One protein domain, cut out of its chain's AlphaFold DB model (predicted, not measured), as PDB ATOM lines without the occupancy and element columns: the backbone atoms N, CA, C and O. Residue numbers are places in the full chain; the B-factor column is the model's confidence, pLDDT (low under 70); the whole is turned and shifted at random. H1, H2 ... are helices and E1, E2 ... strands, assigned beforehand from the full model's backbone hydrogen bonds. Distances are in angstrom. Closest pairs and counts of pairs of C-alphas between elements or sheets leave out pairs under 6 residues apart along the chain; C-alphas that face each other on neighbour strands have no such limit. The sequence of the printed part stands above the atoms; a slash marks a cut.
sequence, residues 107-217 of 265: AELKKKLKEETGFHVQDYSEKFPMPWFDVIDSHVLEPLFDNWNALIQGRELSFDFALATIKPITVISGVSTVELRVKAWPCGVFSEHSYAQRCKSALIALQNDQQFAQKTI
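Overview. This is residues 107 to 217 of the 265 residues of an uncharacterized protein of Chloroflexi bacterium CG23_combo_of_CG06-09_8_20_14_all_45_10 (UniProt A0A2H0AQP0). A strongly twisted sheet of five strands has H3 across one face, with H1 on the same face at the E1 edge. H2 stands up from the sheet near E5 and reaches away from it, with H4 packed across H2; the tip of the E3 and E4 hairpin makes the opposite end of the long axis. The printed part has 111 residues, with four named helices and five named strands in the order H1, E1, E2, H2, E3, E4, E5, H3, H4. The class is mixed, helices and strands, and the mixed sheet runs E1, E2, E5, E4, E3. The whole is compact, with a radius of gyration of the C-alphas of 13.9 A, yet elongated in outline, 46 by 25 by 24 A.

Arrangement. E3, residues 165 to 172, E4, residues 175 to 182, and E5, residues 185 to 190, form a meander, each strand the antiparallel neighbour of the one before. N 167 and O 179 are 2.9 A apart, and N 180 and O 188 are 2.9 A apart, both within hydrogen-bond range. E2, residues 134 to 137, is antiparallel to E5, with N 135 and O 189 at 3.0 A. The edge strand E1, residues 120 to 122, is parallel to E2, with N 136 and O 120 at 2.9 A. H3, residues 193 to 207, lies over E5 and E4 at a height over the sheet of 8.5 A. H1, residues 107 to 117, is on the same face and only just over E1, with 3 of its 11 C-alphas falling on E1. H1 touches H3 at a steep tilt of 44 degrees, opposite ways; their closest C-alphas, of Thr 117 and Cys 199, are 5.7 A apart. H2, residues 138 to 152, stands up from the sheet at 61 degrees, over E5; its residues 144 to 148 alone touch H3, the closest C-alphas being those of Leu 144 and Gln 207, 5.8 A apart. H4, residues 210 to 217, is not on the sheet and touches H2 about perpendicular, at 88 degrees; the C-alphas of Trp 148 and Ala 213 are the closest, 4.8 A apart. Every O i to N i+4 pair is within hydrogen-bond range in H1, H3 and H4, and 8 of 11 are in H2.

Along the chain. H1 begins at C-alpha 107, (-27.452, -52.712, 11.794). From first to last C-alpha, H2 measures 22.8 A, H3 20.7 A, E3 19.9 A and E4 22.9 A. H4 ends at C-alpha 217, (-16.047, -43.635, 2.674).

Size, cuts and confidence. The C-alphas of Gln 153 and Gly 174 are the two farthest apart, 46.0 A. The printed part has no cut. The links E1 to E2 and H2 to E3 are long, with 11 and 12 residues. The pLDDT is under 70 at residues 124 to 133 and 170 to 175.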
ATOM      1  N   ALA A 107     -26.813 -52.493  10.505       88.69
ATOM      2  CA  ALA A 107     -27.452 -52.712  11.794       88.69
ATOM      3  C   ALA A 107     -27.359 -51.470  12.698       88.69
ATOM      4  O   ALA A 107     -28.340 -51.114  13.359       88.69
ATOM      5  N   GLU A 108     -26.212 -50.784  12.699       92.00
ATOM      6  CA  GLU A 108     -26.016 -49.516  13.409       92.00
ATOM      7  C   GLU A 108     -26.985 -48.434  12.907       92.00
ATOM      8  O   GLU A 108     -27.657 -47.786  13.713       92.00
ATOM      9  N   LEU A 109     -27.118 -48.277  11.588       90.00
ATOM     10  CA  LEU A 109     -27.999 -47.280  10.979       90.00
ATOM     11  C   LEU A 109     -29.480 -47.568  11.259       90.00
ATOM     12  O   LEU A 109     -30.226 -46.671  11.656       90.00
ATOM     13  N   LYS A 110     -29.904 -48.832  11.135       90.38
ATOM     14  CA  LYS A 110     -31.270 -49.260  11.483       90.38
ATOM     15  C   LYS A 110     -31.581 -48.991  12.953       90.38
ATOM     16  O   LYS A 110     -32.670 -48.517  13.281       90.38
ATOM     17  N   LYS A 111     -30.625 -49.268  13.843       92.94
ATOM     18  CA  LYS A 111     -30.753 -48.982  15.274       92.94
ATOM     19  C   LYS A 111     -30.881 -47.480  15.528       92.94
ATOM     20  O   LYS A 111     -31.789 -47.077  16.249       92.94
ATOM     21  N   LYS A 112     -30.032 -46.661  14.904       93.19
ATOM     22  CA  LYS A 112     -30.049 -45.198  15.034       93.19
ATOM     23  C   LYS A 112     -31.378 -44.596  14.569       93.19
ATOM     24  O   LYS A 112     -31.991 -43.833  15.311       93.19
ATOM     25  N   LEU A 113     -31.873 -45.011  13.401       92.00
ATOM     26  CA  LEU A 113     -33.197 -44.620  12.901       92.00
ATOM     27  C   LEU A 113     -34.306 -45.000  13.883       92.00
ATOM     28  O   LEU A 113     -35.180 -44.182  14.171       92.00
ATOM     29  N   LYS A 114     -34.262 -46.213  14.440       92.44
ATOM     30  CA  LYS A 114     -35.235 -46.656  15.441       92.44
ATOM     31  C   LYS A 114     -35.178 -45.831  16.723       92.44
ATOM     32  O   LYS A 114     -36.224 -45.511  17.275       92.44
ATOM     33  N   GLU A 115     -33.991 -45.484  17.203       93.75
ATOM     34  CA  GLU A 115     -33.819 -44.668  18.410       93.75
ATOM     35  C   GLU A 115     -34.333 -43.234  18.216       93.75
ATOM     36  O   GLU A 115     -34.973 -42.691  19.113       93.75
ATOM     37  N   GLU A 116     -34.124 -42.636  17.041       91.75
ATOM     38  CA  GLU A 116     -34.572 -41.266  16.750       91.75
ATOM     39  C   GLU A 116     -36.060 -41.167  16.407       91.75
ATOM     40  O   GLU A 116     -36.710 -40.158  16.691       91.75
ATOM     41  N   THR A 117     -36.621 -42.207  15.791       91.19
ATOM     42  CA  THR A 117     -37.996 -42.174  15.277       91.19
ATOM     43  C   THR A 117     -38.975 -43.027  16.071       91.19
ATOM     44  O   THR A 117     -40.180 -42.844  15.918       91.19
ATOM     45  N   GLY A 118     -38.504 -43.964  16.893       89.62
ATOM     46  CA  GLY A 118     -39.326 -44.989  17.539       89.62
ATOM     47  C   GLY A 118     -39.839 -46.087  16.597       89.62
ATOM     48  O   GLY A 118     -40.567 -46.966  17.054       89.62
ATOM     49  N   PHE A 119     -39.484 -46.059  15.308       89.56
ATOM     50  CA  PHE A 119     -40.037 -46.951  14.285       89.56
ATOM     51  C   PHE A 119     -39.027 -47.989  13.809       89.56
ATOM     52  O   PHE A 119     -37.817 -47.773  13.813       89.56
ATOM     53  N   HIS A 120     -39.527 -49.147  13.397       87.00
ATOM     54  CA  HIS A 120     -38.684 -50.210  12.865       87.00
ATOM     55  C   HIS A 120     -38.335 -49.954  11.396       87.00
ATOM     56  O   HIS A 120     -39.177 -49.483  10.635       87.00
ATOM     57  N   VAL A 121     -37.107 -50.311  11.006       86.75
ATOM     58  CA  VAL A 121     -36.668 -50.356   9.605       86.75
ATOM     59  C   VAL A 121     -36.808 -51.790   9.092       86.75
ATOM     60  O   VAL A 121     -36.200 -52.696   9.666       86.75
ATOM     61  N   GLN A 122     -37.597 -52.008   8.044       83.12
ATOM     62  CA  GLN A 122     -37.839 -53.335   7.459       83.12
ATOM     63  C   GLN A 122     -38.255 -53.217   5.988       83.12
ATOM     64  O   GLN A 122     -38.728 -52.163   5.568       83.12
ATOM     65  N   ASP A 123     -38.113 -54.305   5.230       74.06
ATOM     66  CA  ASP A 123     -38.552 -54.357   3.834       74.06
ATOM     67  C   ASP A 123     -40.072 -54.206   3.777       74.06
ATOM     68  O   ASP A 123     -40.831 -55.097   4.181       74.06
ATOM     69  N   TYR A 124     -40.533 -53.068   3.270       64.12
ATOM     70  CA  TYR A 124     -41.937 -52.922   2.945       64.12
ATOM     71  C   TYR A 124     -42.197 -53.627   1.613       64.12
ATOM     72  O   TYR A 124     -41.782 -53.177   0.550       64.12
ATOM     73  N   SER A 125     -42.900 -54.758   1.661       60.97
ATOM     74  CA  SER A 125     -43.493 -55.338   0.459       60.97
ATOM     75  C   SER A 125     -44.987 -55.036   0.471       60.97
ATOM     76  O   SER A 125     -45.669 -55.383   1.440       60.97
ATOM     77  N   GLU A 126     -45.514 -54.493  -0.628       53.59
ATOM     78  CA  GLU A 126     -46.952 -54.247  -0.838       53.59
ATOM     79  C   GLU A 126     -47.830 -55.494  -0.571       53.59
ATOM     80  O   GLU A 126     -49.031 -55.385  -0.337       53.59
ATOM     81  N   LYS A 127     -47.233 -56.699  -0.566       50.91
ATOM     82  CA  LYS A 127     -47.895 -57.986  -0.296       50.91
ATOM     83  C   LYS A 127     -48.138 -58.294   1.187       50.91
ATOM     84  O   LYS A 127     -48.836 -59.267   1.467       50.91
ATOM     85  N   PHE A 128     -47.596 -57.515   2.127       52.34
ATOM     86  CA  PHE A 128     -47.840 -57.693   3.564       52.34
ATOM     87  C   PHE A 128     -48.766 -56.588   4.089       52.34
ATOM     88  O   PHE A 128     -48.285 -55.547   4.539       52.34
ATOM     89  N   PRO A 129     -50.098 -56.793   4.081       45.97
ATOM     90  CA  PRO A 129     -51.038 -55.920   4.771       45.97
ATOM     91  C   PRO A 129     -50.905 -56.164   6.280       45.97
ATOM     92  O   PRO A 129     -51.699 -56.871   6.898       45.97
ATOM     93  N   MET A 130     -49.830 -55.654   6.873       51.56
ATOM     94  CA  MET A 130     -49.568 -55.768   8.301       51.56
ATOM     95  C   MET A 130     -50.299 -54.637   9.046       51.56
ATOM     96  O   MET A 130     -50.077 -53.474   8.725       51.56
ATOM     97  N   PRO A 131     -51.138 -54.941  10.054       48.62
ATOM     98  CA  PRO A 131     -51.973 -53.968  10.770       48.62
ATOM     99  C   PRO A 131     -51.215 -53.054  11.764       48.62
ATOM    100  O   PRO A 131     -51.815 -52.527  12.697       48.62
ATOM    101  N   TRP A 132     -49.907 -52.846  11.584       54.78
ATOM    102  CA  TRP A 132     -49.022 -52.156  12.538       54.78
ATOM    103  C   TRP A 132     -48.262 -51.044  11.794       54.78
ATOM    104  O   TRP A 132     -47.132 -51.220  11.343       54.78
ATOM    105  N   PHE A 133     -48.949 -49.932  11.553       66.56
ATOM    106  CA  PHE A 133     -48.665 -48.997  10.460       66.56
ATOM    107  C   PHE A 133     -47.667 -47.876  10.773       66.56
ATOM    108  O   PHE A 133     -47.940 -46.743  10.413       66.56
ATOM    109  N   ASP A 134     -46.514 -48.154  11.382       83.88
ATOM    110  CA  ASP A 134     -45.437 -47.152  11.462       83.88
ATOM    111  C   ASP A 134     -44.061 -47.776  11.253       83.88
ATOM    112  O   ASP A 134     -43.431 -48.320  12.166       83.88
ATOM    113  N   VAL A 135     -43.613 -47.724  10.003       87.06
ATOM    114  CA  VAL A 135     -42.436 -48.441   9.527       87.06
ATOM    115  C   VAL A 135     -41.636 -47.563   8.581       87.06
ATOM    116  O   VAL A 135     -42.183 -46.892   7.707       87.06
ATOM    117  N   ILE A 136     -40.320 -47.630   8.732       89.50
ATOM    118  CA  ILE A 136     -39.354 -47.087   7.786       89.50
ATOM    119  C   ILE A 136     -39.012 -48.194   6.788       89.50
ATOM    120  O   ILE A 136     -38.668 -49.308   7.186       89.50
ATOM    121  N   ASP A 137     -39.111 -47.892   5.499       87.38
ATOM    122  CA  ASP A 137     -38.737 -48.833   4.444       87.38
ATOM    123  C   ASP A 137     -37.208 -48.977   4.413       87.38
ATOM    124  O   ASP A 137     -36.491 -47.977   4.369       87.38
ATOM    125  N   SER A 138     -36.691 -50.203   4.446       85.62
ATOM    126  CA  SER A 138     -35.250 -50.488   4.350       85.62
ATOM    127  C   SER A 138     -34.606 -49.924   3.080       85.62
ATOM    128  O   SER A 138     -33.437 -49.540   3.117       85.62
ATOM    129  N   HIS A 139     -35.361 -49.773   1.990       83.25
ATOM    130  CA  HIS A 139     -34.861 -49.170   0.753       83.25
ATOM    131  C   HIS A 139     -34.483 -47.691   0.925       83.25
ATOM    132  O   HIS A 139     -33.754 -47.147   0.102       83.25
ATOM    133  N   VAL A 140     -34.916 -47.023   2.006       86.94
ATOM    134  CA  VAL A 140     -34.499 -45.643   2.307       86.94
ATOM    135  C   VAL A 140     -33.010 -45.530   2.636       86.94
ATOM    136  O   VAL A 140     -32.442 -44.438   2.553       86.94
ATOM    137  N   LEU A 141     -32.377 -46.642   3.020       86.06
ATOM    138  CA  LEU A 141     -30.958 -46.662   3.338       86.06
ATOM    139  C   LEU A 141     -30.131 -46.327   2.089       86.06
ATOM    140  O   LEU A 141     -29.244 -45.485   2.175       86.06
ATOM    141  N   GLU A 142     -30.480 -46.871   0.918       83.38
ATOM    142  CA  GLU A 142     -29.797 -46.613  -0.363       83.38
ATOM    143  C   GLU A 142     -29.620 -45.107  -0.671       83.38
ATOM    144  O   GLU A 142     -28.480 -44.659  -0.829       83.38
ATOM    145  N   PRO A 143     -30.684 -44.275  -0.678       86.19
ATOM    146  CA  PRO A 143     -30.552 -42.828  -0.809       86.19
ATOM    147  C   PRO A 143     -29.626 -42.149   0.211       86.19
ATOM    148  O   PRO A 143     -28.959 -41.173  -0.139       86.19
ATOM    149  N   LEU A 144     -29.570 -42.617   1.467       87.88
ATOM    150  CA  LEU A 144     -28.644 -42.065   2.469       87.88
ATOM    151  C   LEU A 144     -27.190 -42.321   2.061       87.88
ATOM    152  O   LEU A 144     -26.377 -41.395   2.086       87.88
ATOM    153  N   PHE A 145     -26.886 -43.534   1.595       83.00
ATOM    154  CA  PHE A 145     -25.565 -43.881   1.069       83.00
ATOM    155  C   PHE A 145     -25.168 -43.024  -0.124       83.00
ATOM    156  O   PHE A 145     -24.068 -42.464  -0.144       83.00
ATOM    157  N   ASP A 146     -26.066 -42.879  -1.097       81.38
ATOM    158  CA  ASP A 146     -25.824 -42.063  -2.285       81.38
ATOM    159  C   ASP A 146     -25.531 -40.607  -1.928       81.38
ATOM    160  O   ASP A 146     -24.633 -39.985  -2.500       81.38
ATOM    161  N   ASN A 147     -26.254 -40.072  -0.948       86.44
ATOM    162  CA  ASN A 147     -26.060 -38.715  -0.467       86.44
ATOM    163  C   ASN A 147     -24.742 -38.527   0.269       86.44
ATOM    164  O   ASN A 147     -24.029 -37.574  -0.029       86.44
ATOM    165  N   TRP A 148     -24.382 -39.419   1.192       87.62
ATOM    166  CA  TRP A 148     -23.077 -39.356   1.850       87.62
ATOM    167  C   TRP A 148     -21.956 -39.430   0.822       87.62
ATOM    168  O   TRP A 148     -21.035 -38.615   0.815       87.62
ATOM    169  N   ASN A 149     -22.093 -40.336  -0.136       78.75
ATOM    170  CA  ASN A 149     -21.153 -40.450  -1.227       78.75
ATOM    171  C   ASN A 149     -21.062 -39.172  -2.085       78.75
ATOM    172  O   ASN A 149     -19.972 -38.789  -2.514       78.75
ATOM    173  N   ALA A 150     -22.185 -38.498  -2.338       80.69
ATOM    174  CA  ALA A 150     -22.210 -37.213  -3.031       80.69
ATOM    175  C   ALA A 150     -21.545 -36.099  -2.204       80.69
ATOM    176  O   ALA A 150     -20.661 -35.420  -2.732       80.69
ATOM    177  N   LEU A 151     -21.885 -35.977  -0.914       79.31
ATOM    178  CA  LEU A 151     -21.325 -34.992   0.024       79.31
ATOM    179  C   LEU A 151     -19.801 -35.030   0.035       79.31
ATOM    180  O   LEU A 151     -19.133 -34.004  -0.048       79.31
ATOM    181  N   ILE A 152     -19.247 -36.234   0.080       72.25
ATOM    182  CA  ILE A 152     -17.806 -36.457   0.174       72.25
ATOM    183  C   ILE A 152     -17.087 -36.085  -1.121       72.25
ATOM    184  O   ILE A 152     -15.951 -35.618  -1.100       72.25
ATOM    185  N   GLN A 153     -17.750 -36.272  -2.259       73.94
ATOM    186  CA  GLN A 153     -17.218 -35.892  -3.564       73.94
ATOM    187  C   GLN A 153     -17.476 -34.420  -3.905       73.94
ATOM    188  O   GLN A 153     -17.157 -33.998  -5.016       73.94
ATOM    189  N   GLY A 154     -18.081 -33.652  -2.990       79.69
ATOM    190  CA  GLY A 154     -18.511 -32.280  -3.250       79.69
ATOM    191  C   GLY A 154     -19.536 -32.182  -4.385       79.69
ATOM    192  O   GLY A 154     -19.602 -31.159  -5.064       79.69
ATOM    193  N   ARG A 155     -20.291 -33.259  -4.635       84.12
ATOM    194  CA  ARG A 155     -21.347 -33.312  -5.651       84.12
ATOM    195  C   ARG A 155     -22.692 -32.964  -5.034       84.12
ATOM    196  O   ARG A 155     -22.903 -33.112  -3.833       84.12
ATOM    197  N   GLU A 156     -23.609 -32.526  -5.886       84.81
ATOM    198  CA  GLU A 156     -24.995 -32.298  -5.498       84.81
ATOM    199  C   GLU A 156     -25.654 -33.599  -5.015       84.81
ATOM    200  O   GLU A 156     -25.381 -34.688  -5.531       84.81
ATOM    201  N   LEU A 157     -26.516 -33.470  -4.008       83.31
ATOM    202  CA  LEU A 157     -27.248 -34.576  -3.404       83.31
ATOM    203  C   LEU A 157     -28.248 -35.167  -4.402       83.31
ATOM    204  O   LEU A 157     -29.143 -34.479  -4.898       83.31
ATOM    205  N   SER A 158     -28.152 -36.472  -4.644       82.56
ATOM    206  CA  SER A 158     -29.121 -37.187  -5.480       82.56
ATOM    207  C   SER A 158     -30.511 -37.230  -4.843       82.56
ATOM    208  O   SER A 158     -31.512 -37.260  -5.565       82.56
ATOM    209  N   PHE A 159     -30.600 -37.205  -3.510       86.69
ATOM    210  CA  PHE A 159     -31.854 -37.310  -2.769       86.69
ATOM    211  C   PHE A 159     -31.913 -36.284  -1.639       86.69
ATOM    212  O   PHE A 159     -31.436 -36.526  -0.542       86.69
ATOM    213  N   ASP A 160     -32.537 -35.134  -1.856       90.25
ATOM    214  CA  ASP A 160     -32.756 -34.186  -0.763       90.25
ATOM    215  C   ASP A 160     -33.969 -34.604   0.088       90.25
ATOM    216  O   ASP A 160     -35.122 -34.467  -0.337       90.25
ATOM    217  N   PHE A 161     -33.724 -35.116   1.301       92.31
ATOM    218  CA  PHE A 161     -34.797 -35.500   2.219       92.31
ATOM    219  C   PHE A 161     -35.576 -34.291   2.749       92.31
ATOM    220  O   PHE A 161     -36.727 -34.454   3.157       92.31
ATOM    221  N   ALA A 162     -35.040 -33.066   2.671       91.44
ATOM    222  CA  ALA A 162     -35.808 -31.855   2.958       91.44
ATOM    223  C   ALA A 162     -36.962 -31.665   1.958       91.44
ATOM    224  O   ALA A 162     -38.038 -31.189   2.336       91.44
ATOM    225  N   LEU A 163     -36.793 -32.140   0.721       92.50
ATOM    226  CA  LEU A 163     -37.819 -32.136  -0.327       92.50
ATOM    227  C   LEU A 163     -38.749 -33.356  -0.276       92.50
ATOM    228  O   LEU A 163     -39.646 -33.475  -1.114       92.50
ATOM    229  N   ALA A 164     -38.577 -34.259   0.696       92.88
ATOM    230  CA  ALA A 164     -39.459 -35.408   0.841       92.88
ATOM    231  C   ALA A 164     -40.914 -34.961   1.067       92.88
ATOM    232  O   ALA A 164     -41.201 -34.077   1.887       92.88
ATOM    233  N   THR A 165     -41.831 -35.582   0.333       93.31
ATOM    234  CA  THR A 165     -43.269 -35.313   0.379       93.31
ATOM    235  C   THR A 165     -43.975 -36.379   1.196       93.31
ATOM    236  O   THR A 165     -43.631 -37.555   1.092       93.31
ATOM    237  N   ILE A 166     -44.996 -35.976   1.946       93.19
ATOM    238  CA  ILE A 166     -45.893 -36.895   2.644       93.19
ATOM    239  C   ILE A 166     -47.186 -36.950   1.843       93.19
ATOM    240  O   ILE A 166     -47.828 -35.918   1.637       93.19
ATOM    241  N   LYS A 167     -47.540 -38.134   1.350       89.00
ATOM    242  CA  LYS A 167     -48.737 -38.338   0.534       89.00
ATOM    243  C   LYS A 167     -49.708 -39.265   1.256       89.00
ATOM    244  O   LYS A 167     -49.268 -40.276   1.791       89.00
ATOM    245  N   PRO A 168     -51.013 -38.965   1.265       85.31
ATOM    246  CA  PRO A 168     -51.996 -39.940   1.708       85.31
ATOM    247  C   PRO A 168     -51.983 -41.140   0.754       85.31
ATOM    248  O   PRO A 168     -51.937 -40.964  -0.466       85.31
ATOM    249  N   ILE A 169     -52.032 -42.345   1.311       79.38
ATOM    250  CA  ILE A 169     -52.192 -43.594   0.560       79.38
ATOM    251  C   ILE A 169     -53.576 -44.158   0.858       79.38
ATOM    252  O   ILE A 169     -54.062 -44.106   1.989       79.38
ATOM    253  N   THR A 170     -54.250 -44.653  -0.181       62.94
ATOM    254  CA  THR A 170     -55.616 -45.160  -0.055       62.94
ATOM    255  C   THR A 170     -55.627 -46.413   0.814       62.94
ATOM    256  O   THR A 170     -55.158 -47.469   0.407       62.94
ATOM    257  N   VAL A 171     -56.181 -46.243   2.012       56.38
ATOM    258  CA  VAL A 171     -56.787 -47.217   2.920       56.38
ATOM    259  C   VAL A 171     -56.562 -48.694   2.560       56.38
ATOM    260  O   VAL A 171     -57.345 -49.303   1.830       56.38
ATOM    261  N   ILE A 172     -55.557 -49.308   3.183       54.41
ATOM    262  CA  ILE A 172     -55.529 -50.762   3.367       54.41
ATOM    263  C   ILE A 172     -56.324 -51.034   4.657       54.41
ATOM    264  O   ILE A 172     -55.944 -50.578   5.732       54.41
ATOM    265  N   SER A 173     -57.460 -51.732   4.560       56.78
ATOM    266  CA  SER A 173     -58.255 -52.196   5.721       56.78
ATOM    267  C   SER A 173     -58.939 -51.129   6.604       56.78
ATOM    268  O   SER A 173     -59.172 -51.361   7.785       56.78
ATOM    269  N   GLY A 174     -59.312 -49.969   6.062       60.41
ATOM    270  CA  GLY A 174     -60.096 -48.942   6.778       60.41
ATOM    271  C   GLY A 174     -59.281 -47.863   7.511       60.41
ATOM    272  O   GLY A 174     -59.867 -46.894   7.986       60.41
ATOM    273  N   VAL A 175     -57.951 -47.989   7.573       62.59
ATOM    274  CA  VAL A 175     -57.058 -47.023   8.233       62.59
ATOM    275  C   VAL A 175     -56.451 -46.072   7.198       62.59
ATOM    276  O   VAL A 175     -55.855 -46.514   6.219       62.59
ATOM    277  N   SER A 176     -56.607 -44.760   7.404       71.31
ATOM    278  CA  SER A 176     -55.908 -43.745   6.608       71.31
ATOM    279  C   SER A 176     -54.432 -43.745   6.992       71.31
ATOM    280  O   SER A 176     -54.112 -43.505   8.150       71.31
ATOM    281  N   THR A 177     -53.544 -43.979   6.031       84.19
ATOM    282  CA  THR A 177     -52.092 -43.921   6.229       84.19
ATOM    283  C   THR A 177     -51.472 -42.867   5.323       84.19
ATOM    284  O   THR A 177     -52.084 -42.376   4.365       84.19
ATOM    285  N   VAL A 178     -50.240 -42.494   5.638       87.56
ATOM    286  CA  VAL A 178     -49.424 -41.603   4.827       87.56
ATOM    287  C   VAL A 178     -48.111 -42.280   4.453       87.56
ATOM    288  O   VAL A 178     -47.515 -43.005   5.242       87.56
ATOM    289  N   GLU A 179     -47.651 -42.022   3.239       89.25
ATOM    290  CA  GLU A 179     -46.363 -42.461   2.719       89.25
ATOM    291  C   GLU A 179     -45.403 -41.273   2.733       89.25
ATOM    292  O   GLU A 179     -45.709 -40.213   2.172       89.25
ATOM    293  N   LEU A 180     -44.235 -41.441   3.350       91.69
ATOM    294  CA  LEU A 180     -43.117 -40.525   3.161       91.69
ATOM    295  C   LEU A 180     -42.346 -40.961   1.917       91.69
ATOM    296  O   LEU A 180     -41.955 -42.120   1.810       91.69
ATOM    297  N   ARG A 181     -42.087 -40.029   1.000       90.00
ATOM    298  CA  ARG A 181     -41.290 -40.292  -0.202       90.00
ATOM    299  C   ARG A 181     -40.301 -39.186  -0.480       90.00
ATOM    300  O   ARG A 181     -40.650 -38.014  -0.370       90.00
ATOM    301  N   VAL A 182     -39.134 -39.549  -0.992       89.12
ATOM    302  CA  VAL A 182     -38.205 -38.615  -1.634       89.12
ATOM    303  C   VAL A 182     -38.203 -38.883  -3.137       89.12
ATOM    304  O   VAL A 182     -37.939 -39.994  -3.592       89.12
ATOM    305  N   LYS A 183     -38.555 -37.875  -3.946       85.00
ATOM    306  CA  LYS A 183     -38.834 -38.060  -5.384       85.00
ATOM    307  C   LYS A 183     -39.878 -39.178  -5.598       85.00
ATOM    308  O   LYS A 183     -41.015 -39.049  -5.148       85.00
ATOM    309  N   ALA A 184     -39.510 -40.259  -6.286       80.50
ATOM    310  CA  ALA A 184     -40.359 -41.430  -6.513       80.50
ATOM    311  C   ALA A 184     -40.103 -42.580  -5.518       80.50
ATOM    312  O   ALA A 184     -40.813 -43.580  -5.579       80.50
ATOM    313  N   TRP A 185     -39.146 -42.444  -4.599       81.75
ATOM    314  CA  TRP A 185     -38.708 -43.522  -3.709       81.75
ATOM    315  C   TRP A 185     -39.496 -43.532  -2.392       81.75
ATOM    316  O   TRP A 185     -39.599 -42.470  -1.768       81.75
ATOM    317  N   PRO A 186     -40.060 -44.680  -1.970       84.56
ATOM    318  CA  PRO A 186     -40.698 -44.807  -0.665       84.56
ATOM    319  C   PRO A 186     -39.643 -44.757   0.446       84.56
ATOM    320  O   PRO A 186     -38.567 -45.336   0.338       84.56
ATOM    321  N   CYS A 187     -39.941 -44.022   1.514       88.25
ATOM    322  CA  CYS A 187     -39.102 -43.936   2.711       88.25
ATOM    323  C   CYS A 187     -39.743 -44.635   3.912       88.25
ATOM    324  O   CYS A 187     -39.051 -45.030   4.845       88.25
ATOM    325  N   GLY A 188     -41.069 -44.748   3.924       89.06
ATOM    326  CA  GLY A 188     -41.812 -45.375   5.007       89.06
ATOM    327  C   GLY A 188     -43.306 -45.102   4.917       89.06
ATOM    328  O   GLY A 188     -43.749 -44.189   4.212       89.06
ATOM    329  N   VAL A 189     -44.067 -45.893   5.665       88.12
ATOM    330  CA  VAL A 189     -45.526 -45.807   5.775       88.12
ATOM    331  C   VAL A 189     -45.884 -45.593   7.235       88.12
ATOM    332  O   VAL A 189     -45.404 -46.318   8.108       88.12
ATOM    333  N   PHE A 190     -46.734 -44.598   7.477       87.75
ATOM    334  CA  PHE A 190     -47.069 -44.123   8.811       87.75
ATOM    335  C   PHE A 190     -48.574 -43.948   8.986       87.75
ATOM    336  O   PHE A 190     -49.298 -43.617   8.043       87.75
ATOM    337  N   SER A 191     -49.041 -44.130  10.212       85.94
ATOM    338  CA  SER A 191     -50.437 -43.960  10.604       85.94
ATOM    339  C   SER A 191     -50.838 -42.483  10.651       85.94
ATOM    340  O   SER A 191     -51.985 -42.135  10.379       85.94
ATOM    341  N   GLU A 192     -49.878 -41.592  10.919       87.81
ATOM    342  CA  GLU A 192     -50.108 -40.158  11.059       87.81
ATOM    343  C   GLU A 192     -49.061 -39.305  10.330       87.81
ATOM    344  O   GLU A 192     -47.880 -39.645  10.216       87.81
ATOM    345  N   HIS A 193     -49.475 -38.110   9.902       91.25
ATOM    346  CA  HIS A 193     -48.576 -37.125   9.293       91.25
ATOM    347  C   HIS A 193     -47.455 -36.678  10.251       91.25
ATOM    348  O   HIS A 193     -46.331 -36.432   9.818       91.25
ATOM    349  N   SER A 194     -47.739 -36.590  11.553       93.12
ATOM    350  CA  SER A 194     -46.765 -36.259  12.605       93.12
ATOM    351  C   SER A 194     -45.598 -37.261  12.644       93.12
ATOM    352  O   SER A 194     -44.435 -36.873  12.763       93.12
ATOM    353  N   TYR A 195     -45.897 -38.547  12.471       93.00
ATOM    354  CA  TYR A 195     -44.937 -39.646  12.478       93.00
ATOM    355  C   TYR A 195     -44.063 -39.647  11.227       93.00
ATOM    356  O   TYR A 195     -42.837 -39.719  11.331       93.00
ATOM    357  N   ALA A 196     -44.671 -39.428  10.061       92.25
ATOM    358  CA  ALA A 196     -43.933 -39.222   8.822       92.25
ATOM    359  C   ALA A 196     -43.009 -37.986   8.889       92.25
ATOM    360  O   ALA A 196     -41.882 -38.038   8.399       92.25
ATOM    361  N   GLN A 197     -43.425 -36.897   9.551       95.25
ATOM    362  CA  GLN A 197     -42.566 -35.724   9.782       95.25
ATOM    363  C   GLN A 197     -41.396 -36.021  10.732       95.25
ATOM    364  O   GLN A 197     -40.277 -35.554  10.500       95.25
ATOM    365  N   ARG A 198     -41.619 -36.830  11.776       94.94
ATOM    366  CA  ARG A 198     -40.547 -37.297  12.669       94.94
ATOM    367  C   ARG A 198     -39.520 -38.130  11.903       94.94
ATOM    368  O   ARG A 198     -38.327 -37.868  12.020       94.94
ATOM    369  N   CYS A 199     -39.978 -39.064  11.066       94.12
ATOM    370  CA  CYS A 199     -39.100 -39.836  10.185       94.12
ATOM    371  C   CYS A 199     -38.328 -38.935   9.214       94.12
ATOM    372  O   CYS A 199     -37.115 -39.070   9.089       94.12
ATOM    373  N   LYS A 200     -39.003 -37.982   8.560       95.75
ATOM    374  CA  LYS A 200     -38.361 -37.008   7.667       95.75
ATOM    375  C   LYS A 200     -37.248 -36.238   8.382       95.75
ATOM    376  O   LYS A 200     -36.158 -36.101   7.840       95.75
ATOM    377  N   SER A 201     -37.507 -35.774   9.604       95.75
ATOM    378  CA  SER A 201     -36.531 -35.030  10.408       95.75
ATOM    379  C   SER A 201     -35.301 -35.878  10.749       95.75
ATOM    380  O   SER A 201     -34.179 -35.399  10.598       95.75
ATOM    381  N   ALA A 202     -35.498 -37.143  11.133       95.50
ATOM    382  CA  ALA A 202     -34.400 -38.077  11.397       95.50
ATOM    383  C   ALA A 202     -33.577 -38.380  10.132       95.50
ATOM    384  O   ALA A 202     -32.351 -38.357  10.166       95.50
ATOM    385  N   LEU A 203     -34.233 -38.582   8.983       94.75
ATOM    386  CA  LEU A 203     -33.547 -38.797   7.704       94.75
ATOM    387  C   LEU A 203     -32.710 -37.582   7.283       94.75
ATOM    388  O   LEU A 203     -31.589 -37.752   6.816       94.75
ATOM    389  N   ILE A 204     -33.213 -36.359   7.492       94.06
ATOM    390  CA  ILE A 204     -32.453 -35.121   7.243       94.06
ATOM    391  C   ILE A 204     -31.251 -35.017   8.190       94.06
ATOM    392  O   ILE A 204     -30.164 -34.627   7.761       94.06
ATOM    393  N   ALA A 205     -31.423 -35.353   9.471       92.62
ATOM    394  CA  ALA A 205     -30.328 -35.338  10.436       92.62
ATOM    395  C   ALA A 205     -29.226 -36.331  10.034       92.62
ATOM    396  O   ALA A 205     -28.064 -35.944   9.925       92.62
ATOM    397  N   LEU A 206     -29.604 -37.571   9.712       91.94
ATOM    398  CA  LEU A 206     -28.684 -38.614   9.255       91.94
ATOM    399  C   LEU A 206     -27.995 -38.266   7.939       91.94
ATOM    400  O   LEU A 206     -26.789 -38.460   7.814       91.94
ATOM    401  N   GLN A 207     -28.724 -37.709   6.969       90.81
ATOM    402  CA  GLN A 207     -28.155 -37.262   5.696       90.81
ATOM    403  C   GLN A 207     -26.963 -36.317   5.897       90.81
ATOM    404  O   GLN A 207     -26.005 -36.370   5.131       90.81
ATOM    405  N   ASN A 208     -27.009 -35.481   6.934       87.12
ATOM    406  CA  ASN A 208     -25.968 -34.505   7.247       87.12
ATOM    407  C   ASN A 208     -24.963 -34.995   8.307       87.12
ATOM    408  O   ASN A 208     -24.087 -34.231   8.720       87.12
ATOM    409  N   ASP A 209     -25.066 -36.247   8.754       89.50
ATOM    410  CA  ASP A 209     -24.178 -36.801   9.771       89.50
ATOM    411  C   ASP A 209     -22.799 -37.143   9.180       89.50
ATOM    412  O   ASP A 209     -22.631 -38.059   8.368       89.50
ATOM    413  N   GLN A 210     -21.783 -36.397   9.619       86.75
ATOM    414  CA  GLN A 210     -20.404 -36.557   9.157       86.75
ATOM    415  C   GLN A 210     -19.782 -37.902   9.552       86.75
ATOM    416  O   GLN A 210     -18.908 -38.392   8.838       86.75
ATOM    417  N   GLN A 211     -20.203 -38.513  10.664       90.44
ATOM    418  CA  GLN A 211     -19.651 -39.792  11.111       90.44
ATOM    419  C   GLN A 211     -20.131 -40.931  10.212       90.44
ATOM    420  O   GLN A 211     -19.319 -41.751   9.776       90.44
ATOM    421  N   PHE A 212     -21.425 -40.961   9.881       88.62
ATOM    422  CA  PHE A 212     -21.968 -41.937   8.930       88.62
ATOM    423  C   PHE A 212     -21.427 -41.710   7.515       88.62
ATOM    424  O   PHE A 212     -21.090 -42.678   6.823       88.62
ATOM    425  N   ALA A 213     -21.240 -40.446   7.116       86.81
ATOM    426  CA  ALA A 213     -20.571 -40.122   5.865       86.81
ATOM    427  C   ALA A 213     -19.149 -40.704   5.826       86.81
ATOM    428  O   ALA A 213     -18.828 -41.477   4.926       86.81
ATOM    429  N   GLN A 214     -18.324 -40.424   6.838       88.25
ATOM    430  CA  GLN A 214     -16.948 -40.918   6.925       88.25
ATOM    431  C   GLN A 214     -16.870 -42.453   6.913       88.25
ATOM    432  O   GLN A 214     -16.085 -43.018   6.151       88.25
ATOM    433  N   LYS A 215     -17.718 -43.148   7.686       88.44
ATOM    434  CA  LYS A 215     -17.782 -44.622   7.683       88.44
ATOM    435  C   LYS A 215     -18.130 -45.184   6.301       88.44
ATOM    436  O   LYS A 215     -17.532 -46.167   5.863       88.44
ATOM    437  N   THR A 216     -19.034 -44.523   5.579       84.69
ATOM    438  CA  THR A 216     -19.382 -44.880   4.195       84.69
ATOM    439  C   THR A 216     -18.170 -44.770   3.262       84.69
ATOM    440  O   THR A 216     -17.966 -45.648   2.422       84.69
ATOM    441  N   ILE A 217     -17.311 -43.754   3.432       81.75
ATOM    442  CA  ILE A 217     -16.047 -43.635   2.674       81.75
ATOM    443  C   ILE A 217     -15.155 -44.830   2.932       81.75
ATOM    444  O   ILE A 217     -14.644 -45.427   1.990       81.75
TER     445      ILE A 217